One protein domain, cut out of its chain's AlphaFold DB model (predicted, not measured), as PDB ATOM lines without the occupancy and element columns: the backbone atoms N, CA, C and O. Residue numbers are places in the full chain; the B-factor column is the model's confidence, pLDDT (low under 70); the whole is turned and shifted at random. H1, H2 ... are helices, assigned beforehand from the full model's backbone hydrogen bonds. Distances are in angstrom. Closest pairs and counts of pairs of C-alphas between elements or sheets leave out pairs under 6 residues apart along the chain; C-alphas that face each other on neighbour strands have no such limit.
ATOM      1  N   GLN A 125      -7.317  29.063  85.973       78.88
ATOM      2  CA  GLN A 125      -7.730  29.193  87.367       78.88
ATOM      3  C   GLN A 125      -7.820  27.826  88.068       78.88
ATOM      4  O   GLN A 125      -7.417  27.705  89.229       78.88
ATOM      5  N   ALA A 126      -8.266  26.780  87.366       83.75
ATOM      6  CA  ALA A 126      -8.297  25.413  87.887       83.75
ATOM      7  C   ALA A 126      -6.882  24.831  88.071       83.75
ATOM      8  O   ALA A 126      -6.634  24.134  89.057       83.75
ATOM      9  N   LEU A 127      -5.937  25.163  87.182       80.69
ATOM     10  CA  LEU A 127      -4.515  24.823  87.339       80.69
ATOM     11  C   LEU A 127      -3.905  25.469  88.590       80.69
ATOM     12  O   LEU A 127      -3.301  24.772  89.409       80.69
ATOM     13  N   CYS A 128      -4.108  26.776  88.781       80.88
ATOM     14  CA  CYS A 128      -3.653  27.492  89.975       80.88
ATOM     15  C   CYS A 128      -4.268  26.926  91.266       80.88
ATOM     16  O   CYS A 128      -3.556  26.736  92.257       80.88
ATOM     17  N   ALA A 129      -5.566  26.609  91.255       82.50
ATOM     18  CA  ALA A 129      -6.252  26.006  92.396       82.50
ATOM     19  C   ALA A 129      -5.701  24.606  92.725       82.50
ATOM     20  O   ALA A 129      -5.391  24.328  93.884       82.50
ATOM     21  N   ALA A 130      -5.507  23.748  91.717       84.19
ATOM     22  CA  ALA A 130      -4.949  22.407  91.897       84.19
ATOM     23  C   ALA A 130      -3.492  22.437  92.392       84.19
ATOM     24  O   ALA A 130      -3.130  21.669  93.284       84.19
ATOM     25  N   ALA A 131      -2.663  23.343  91.865       83.38
ATOM     26  CA  ALA A 131      -1.287  23.527  92.320       83.38
ATOM     27  C   ALA A 131      -1.225  24.014  93.778       83.38
ATOM     28  O   ALA A 131      -0.486  23.447  94.583       83.38
ATOM     29  N   THR A 132      -2.074  24.985  94.134       83.75
ATOM     30  CA  THR A 132      -2.208  25.493  95.510       83.75
ATOM     31  C   THR A 132      -2.658  24.388  96.468       83.75
ATOM     32  O   THR A 132      -2.050  24.209  97.522       83.75
ATOM     33  N   ALA A 133      -3.662  23.590  96.087       85.31
ATOM     34  CA  ALA A 133      -4.128  22.443  96.870       85.31
ATOM     35  C   ALA A 133      -3.052  21.349  97.033       85.31
ATOM     36  O   ALA A 133      -3.006  20.675  98.059       85.31
ATOM     37  N   ALA A 134      -2.161  21.198  96.049       84.38
ATOM     38  CA  ALA A 134      -1.010  20.298  96.103       84.38
ATOM     39  C   ALA A 134       0.227  20.894  96.813       84.38
ATOM     40  O   ALA A 134       1.254  20.220  96.881       84.38
ATOM     41  N   GLY A 135       0.169  22.144  97.295       82.81
ATOM     42  CA  GLY A 135       1.309  22.848  97.898       82.81
ATOM     43  C   GLY A 135       2.457  23.157  96.927       82.81
ATOM     44  O   GLY A 135       3.575  23.434  97.365       82.81
ATOM     45  N   LYS A 136       2.208  23.091  95.613       87.88
ATOM     46  CA  LYS A 136       3.222  23.270  94.566       87.88
ATOM     47  C   LYS A 136       3.197  24.682  94.002       87.88
ATOM     48  O   LYS A 136       2.135  25.201  93.661       87.88
ATOM     49  N   VAL A 137       4.374  25.272  93.808       86.88
ATOM     50  CA  VAL A 137       4.498  26.516  93.042       86.88
ATOM     51  C   VAL A 137       4.315  26.214  91.555       86.88
ATOM     52  O   VAL A 137       5.152  25.546  90.950       86.88
ATOM     53  N   LEU A 138       3.245  26.741  90.953       86.31
ATOM     54  CA  LEU A 138       3.100  26.805  89.498       86.31
ATOM     55  C   LEU A 138       3.444  28.221  89.017       86.31
ATOM     56  O   LEU A 138       2.751  29.169  89.391       86.31
ATOM     57  N   PRO A 139       4.495  28.401  88.202       85.81
ATOM     58  CA  PRO A 139       4.769  29.690  87.589       85.81
ATOM     59  C   PRO A 139       3.747  30.054  86.507       85.81
ATOM     60  O   PRO A 139       3.232  29.195  85.794       85.81
ATOM     61  N   GLU A 140       3.529  31.351  86.305       84.44
ATOM     62  CA  GLU A 140       2.537  31.885  85.360       84.44
ATOM     63  C   GLU A 140       2.744  31.422  83.902       84.44
ATOM     64  O   GLU A 140       1.778  31.207  83.172       84.44
ATOM     65  N   TRP A 141       3.989  31.203  83.459       84.75
ATOM     66  CA  TRP A 141       4.277  30.695  82.105       84.75
ATOM     67  C   TRP A 141       3.991  29.192  81.930       84.75
ATOM     68  O   TRP A 141       3.940  28.714  80.797       84.75
ATOM     69  N   GLU A 142       3.811  28.439  83.022       85.69
ATOM     70  CA  GLU A 142       3.253  27.078  82.973       85.69
ATOM     71  C   GLU A 142       1.726  27.137  82.851       85.69
ATOM     72  O   GLU A 142       1.153  26.416  82.040       85.69
ATOM     73  N   VAL A 143       1.081  28.047  83.589       84.50
ATOM     74  CA  VAL A 143      -0.382  28.256  83.583       84.50
ATOM     75  C   VAL A 143      -0.879  28.792  82.235       84.50
ATOM     76  O   VAL A 143      -1.873  28.314  81.702       84.50
ATOM     77  N   SER A 144      -0.180  29.774  81.665       83.94
ATOM     78  CA  SER A 144      -0.520  30.389  80.371       83.94
ATOM     79  C   SER A 144       0.009  29.617  79.157       83.94
ATOM     80  O   SER A 144      -0.231  30.025  78.023       83.94
ATOM     81  N   GLY A 145       0.818  28.570  79.369       84.62
ATOM     82  CA  GLY A 145       1.549  27.852  78.315       84.62
ATOM     83  C   GLY A 145       2.575  28.691  77.531       84.62
ATOM     84  O   GLY A 145       3.274  28.161  76.664       84.62
ATOM     85  N   ASN A 146       2.706  29.992  77.812       87.88
ATOM     86  CA  ASN A 146       3.444  30.943  76.981       87.88
ATOM     87  C   ASN A 146       4.951  30.950  77.289       87.88
ATOM     88  O   ASN A 146       5.523  31.911  77.810       87.88
ATOM     89  N   LYS A 147       5.623  29.852  76.940       90.88
ATOM     90  CA  LYS A 147       7.053  29.625  77.190       90.88
ATOM     91  C   LYS A 147       7.946  30.340  76.165       90.88
ATOM     92  O   LYS A 147       8.759  29.707  75.496       90.88
ATOM     93  N   ARG A 148       7.820  31.670  76.037       89.06
ATOM     94  CA  ARG A 148       8.580  32.502  75.065       89.06
ATOM     95  C   ARG A 148      10.095  32.266  75.108       89.06
ATOM     96  O   ARG A 148      10.753  32.303  74.071       89.06
ATOM     97  N   TRP A 149      10.622  31.965  76.293       89.50
ATOM     98  CA  TRP A 149      12.028  31.648  76.548       89.50
ATOM     99  C   TRP A 149      12.540  30.374  75.850       89.50
ATOM    100  O   TRP A 149      13.752  30.231  75.694       89.50
ATOM    101  N   LEU A 150      11.663  29.468  75.389       89.38
ATOM    102  CA  LEU A 150      12.053  28.308  74.569       89.38
ATOM    103  C   LEU A 150      12.515  28.707  73.161       89.38
ATOM    104  O   LEU A 150      13.340  28.011  72.573       89.38
ATOM    105  N   TYR A 151      11.996  29.811  72.617       91.81
ATOM    106  CA  TYR A 151      12.281  30.250  71.246       91.81
ATOM    107  C   TYR A 151      13.479  31.207  71.154       91.81
ATOM    108  O   TYR A 151      13.968  31.496  70.064       91.81
ATOM    109  N   THR A 152      13.976  31.704  72.288       89.94
ATOM    110  CA  THR A 152      15.163  32.565  72.345       89.94
ATOM    111  C   THR A 152      16.437  31.736  72.447       89.94
ATOM    112  O   THR A 152      16.578  30.924  73.359       89.94
ATOM    113  N   ARG A 153      17.403  31.997  71.554       91.88
ATOM    114  CA  ARG A 153      18.715  31.319  71.514       91.88
ATOM    115  C   ARG A 153      19.481  31.393  72.842       91.88
ATOM    116  O   ARG A 153      20.213  30.470  73.178       91.88
ATOM    117  N   GLU A 154      19.316  32.489  73.575       92.12
ATOM    118  CA  GLU A 154      20.004  32.759  74.835       92.12
ATOM    119  C   GLU A 154      18.996  32.811  75.991       92.12
ATOM    120  O   GLU A 154      18.208  33.747  76.120       92.12
ATOM    121  N   LYS A 155      19.024  31.785  76.851       89.44
ATOM    122  CA  LYS A 155      18.159  31.674  78.042       89.44
ATOM    123  C   LYS A 155      18.491  32.707  79.131       89.44
ATOM    124  O   LYS A 155      17.636  33.025  79.953       89.44
ATOM    125  N   SER A 156      19.715  33.235  79.123       92.88
ATOM    126  CA  SER A 156      20.252  34.227  80.068       92.88
ATOM    127  C   SER A 156      19.450  35.530  80.128       92.88
ATOM    128  O   SER A 156      19.459  36.195  81.158       92.88
ATOM    129  N   TYR A 157      18.722  35.883  79.063       92.94
ATOM    130  CA  TYR A 157      17.810  37.034  79.064       92.94
ATOM    131  C   TYR A 157      16.571  36.842  79.952       92.94
ATOM    132  O   TYR A 157      15.955  37.826  80.353       92.94
ATOM    133  N   TRP A 158      16.202  35.594  80.254       91.62
ATOM    134  CA  TRP A 158      15.018  35.246  81.045       91.62
ATOM    135  C   TRP A 158      15.376  34.763  82.449       91.62
ATOM    136  O   TRP A 158      14.659  35.054  83.405       91.62
ATOM    137  N   PHE A 159      16.495  34.049  82.581       93.50
ATOM    138  CA  PHE A 159      16.954  33.481  83.841       93.50
ATOM    139  C   PHE A 159      18.328  34.048  84.212       93.50
ATOM    140  O   PHE A 159      19.348  33.752  83.587       93.50
ATOM    141  N   ASN A 160      18.345  34.877  85.256       93.81
ATOM    142  CA  ASN A 160      19.572  35.416  85.840       93.81
ATOM    143  C   ASN A 160      20.324  34.340  86.647       93.81
ATOM    144  O   ASN A 160      19.815  33.245  86.882       93.81
ATOM    145  N   TYR A 161      21.545  34.654  87.091       94.88
ATOM    146  CA  TYR A 161      22.368  33.806  87.975       94.88
ATOM    147  C   TYR A 161      22.721  32.405  87.436       94.88
ATOM    148  O   TYR A 161      23.177  31.556  88.194       94.88
ATOM    149  N   GLY A 162      22.541  32.161  86.133       93.69
ATOM    150  CA  GLY A 162      22.785  30.849  85.529       93.69
ATOM    151  C   GLY A 162      21.714  29.804  85.856       93.69
ATOM    152  O   GLY A 162      21.978  28.614  85.713       93.69
ATOM    153  N   PHE A 163      20.520  30.218  86.295       95.00
ATOM    154  CA  PHE A 163      19.409  29.290  86.486       95.00
ATOM    155  C   PHE A 163      18.922  28.714  85.147       95.00
ATOM    156  O   PHE A 163      18.619  29.446  84.208       95.00
ATOM    157  N   ASP A 164      18.757  27.394  85.083       93.75
ATOM    158  CA  ASP A 164      17.851  26.770  84.122       93.75
ATOM    159  C   ASP A 164      16.405  26.834  84.639       93.75
ATOM    160  O   ASP A 164      16.158  26.905  85.844       93.75
ATOM    161  N   HIS A 165      15.437  26.722  83.723       90.50
ATOM    162  CA  HIS A 165      14.002  26.702  84.036       90.50
ATOM    163  C   HIS A 165      13.650  25.751  85.199       90.50
ATOM    164  O   HIS A 165      12.926  26.146  86.110       90.50
ATOM    165  N   ARG A 166      14.198  24.526  85.205       92.25
ATOM    166  CA  ARG A 166      13.949  23.537  86.267       92.25
ATOM    167  C   ARG A 166      14.490  24.007  87.619       92.25
ATOM    168  O   ARG A 166      13.737  24.079  88.581       92.25
ATOM    169  N   SER A 167      15.758  24.413  87.661       95.19
ATOM    170  CA  SER A 167      16.416  24.917  88.871       95.19
ATOM    171  C   SER A 167      15.731  26.164  89.442       95.19
ATOM    172  O   SER A 167      15.730  26.357  90.655       95.19
ATOM    173  N   PHE A 168      15.123  26.998  88.591       94.38
ATOM    174  CA  PHE A 168      14.338  28.149  89.036       94.38
ATOM    175  C   PHE A 168      13.008  27.746  89.690       94.38
ATOM    176  O   PHE A 168      12.640  28.316  90.715       94.38
ATOM    177  N   VAL A 169      12.309  26.744  89.144       92.75
ATOM    178  CA  VAL A 169      11.087  26.186  89.755       92.75
ATOM    179  C   VAL A 169      11.404  25.525  91.098       92.75
ATOM    180  O   VAL A 169      10.721  25.803  92.084       92.75
ATOM    181  N   ASP A 170      12.479  24.734  91.170       94.75
ATOM    182  CA  ASP A 170      12.930  24.096  92.413       94.75
ATOM    183  C   ASP A 170      13.292  25.151  93.486       94.75
ATOM    184  O   ASP A 170      12.906  25.026  94.653       94.75
ATOM    185  N   TRP A 171      13.958  26.248  93.098       95.69
ATOM    186  CA  TRP A 171      14.255  27.377  93.992       95.69
ATOM    187  C   TRP A 171      12.993  28.110  94.474       95.69
ATOM    188  O   TRP A 171      12.893  28.449  95.655       95.69
ATOM    189  N   LEU A 172      12.011  28.337  93.593       93.44
ATOM    190  CA  LEU A 172      10.731  28.947  93.970       93.44
ATOM    191  C   LEU A 172       9.963  28.079  94.977       93.44
ATOM    192  O   LEU A 172       9.446  28.614  95.961       93.44
ATOM    193  N   GLN A 173       9.934  26.756  94.775       93.62
ATOM    194  CA  GLN A 173       9.346  25.822  95.739       93.62
ATOM    195  C   GLN A 173      10.056  25.926  97.095       93.62
ATOM    196  O   GLN A 173       9.398  26.113  98.115       93.62
ATOM    197  N   GLN A 174      11.394  25.936  97.109       96.06
ATOM    198  CA  GLN A 174      12.168  26.096  98.342       96.06
ATOM    199  C   GLN A 174      11.856  27.419  99.071       96.06
ATOM    200  O   GLN A 174      11.797  27.444 100.301       96.06
ATOM    201  N   GLN A 175      11.626  28.525  98.349       94.25
ATOM    202  CA  GLN A 175      11.204  29.791  98.968       94.25
ATOM    203  C   GLN A 175       9.797  29.714  99.573       94.25
ATOM    204  O   GLN A 175       9.576  30.271 100.654       94.25
ATOM    205  N   LEU A 176       8.857  29.023  98.918       91.31
ATOM    206  CA  LEU A 176       7.519  28.778  99.461       91.31
ATOM    207  C   LEU A 176       7.592  27.909 100.725       91.31
ATOM    208  O   LEU A 176       7.038  28.300 101.753       91.31
ATOM    209  N   ASP A 177       8.358  26.819 100.700       92.44
ATOM    210  CA  ASP A 177       8.549  25.928 101.848       92.44
ATOM    211  C   ASP A 177       9.196  26.673 103.031       92.44
ATOM    212  O   ASP A 177       8.705  26.610 104.161       92.44
ATOM    213  N   LEU A 178      10.239  27.477 102.783       92.94
ATOM    214  CA  LEU A 178      10.866  28.338 103.796       92.94
ATOM    215  C   LEU A 178       9.922  29.423 104.337       92.94
ATOM    216  O   LEU A 178      10.126  29.915 105.453       92.94
ATOM    217  N   ARG A 179       8.924  29.856 103.560       90.69
ATOM    218  CA  ARG A 179       7.897  30.803 104.013       90.69
ATOM    219  C   ARG A 179       6.860  30.094 104.881       90.69
ATOM    220  O   ARG A 179       6.590  30.590 105.971       90.69
ATOM    221  N   LEU A 180       6.381  28.922 104.458       87.88
ATOM    222  CA  LEU A 180       5.466  28.067 105.220       87.88
ATOM    223  C   LEU A 180       6.071  27.639 106.564       87.88
ATOM    224  O   LEU A 180       5.423  27.774 107.600       87.88
ATOM    225  N   GLN A 181       7.339  27.218 106.581       90.75
ATOM    226  CA  GLN A 181       8.061  26.894 107.817       90.75
ATOM    227  C   GLN A 181       8.172  28.101 108.760       90.75
ATOM    228  O   GLN A 181       8.035  27.947 109.974       90.75
ATOM    229  N   ARG A 182       8.390  29.312 108.227       88.69
ATOM    230  CA  ARG A 182       8.423  30.546 109.031       88.69
ATOM    231  C   ARG A 182       7.042  30.914 109.582       88.69
ATOM    232  O   ARG A 182       6.961  31.251 110.760       88.69
ATOM    233  N   SER A 183       5.972  30.790 108.794       84.06
ATOM    234  CA  SER A 183       4.591  31.028 109.254       84.06
ATOM    235  C   SER A 183       4.026  29.926 110.156       84.06
ATOM    236  O   SER A 183       3.042  30.166 110.840       84.06
ATOM    237  N   ALA A 184       4.627  28.733 110.174       82.88
ATOM    238  CA  ALA A 184       4.319  27.695 111.155       82.88
ATOM    239  C   ALA A 184       5.090  27.898 112.475       82.88
ATOM    240  O   ALA A 184       4.580  27.583 113.547       82.88
ATOM    241  N   ARG A 185       6.325  28.426 112.409       77.94
ATOM    242  CA  ARG A 185       7.192  28.656 113.582       77.94
ATOM    243  C   ARG A 185       6.900  29.934 114.349       77.94
ATOM    244  O   ARG A 185       7.074  29.941 115.563       77.94
TER     245      ARG A 185
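This is residues 125 to 185 of the 329 residues of an uncharacterized protein of Eimeria maxima (UniProt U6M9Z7). One long helix, H3, makes one arm of a loose, sideways U; the short helices H1 and H2 lie along the other arm, and the long link of residues 144 to 164 swings out and folds back to join them. The printed part has 61 residues with three named helices, in the order H1, H2, H3, and no named strand: all helix. It is loose, with a radius of gyration of the C-alphas of 13.6 A, and only just flat, spanning 43 by 29 by 12 A.

H3, residues 165 to 185, is apart from H2, residues 140 to 143, and from H1, residues 125 to 133. H1 and H2 are close but not clearly touching; their closest C-alphas, of Leu 127 and Val 143, are 6.6 A apart. In H1 and H3 every O i to N i+4 pair is within hydrogen-bond range; H2 is too short for such a pair.

H3 is 30.4 A long, from C-alpha 165 at (14.002, 26.702, 84.036) to C-alpha 185 at (7.192, 28.656, 113.582). H2 measures 5.0 A. H1 measures 12.2 A and begins at C-alpha 125, (-7.730, 29.193, 87.367).

The C-alphas farthest apart, of Arg 153 and Arg 185, are 43.7 A apart. The link H2 to H3 is long, H1 to H2 short. The printed part has no cut, and no printed residue is under 70 in pLDDT.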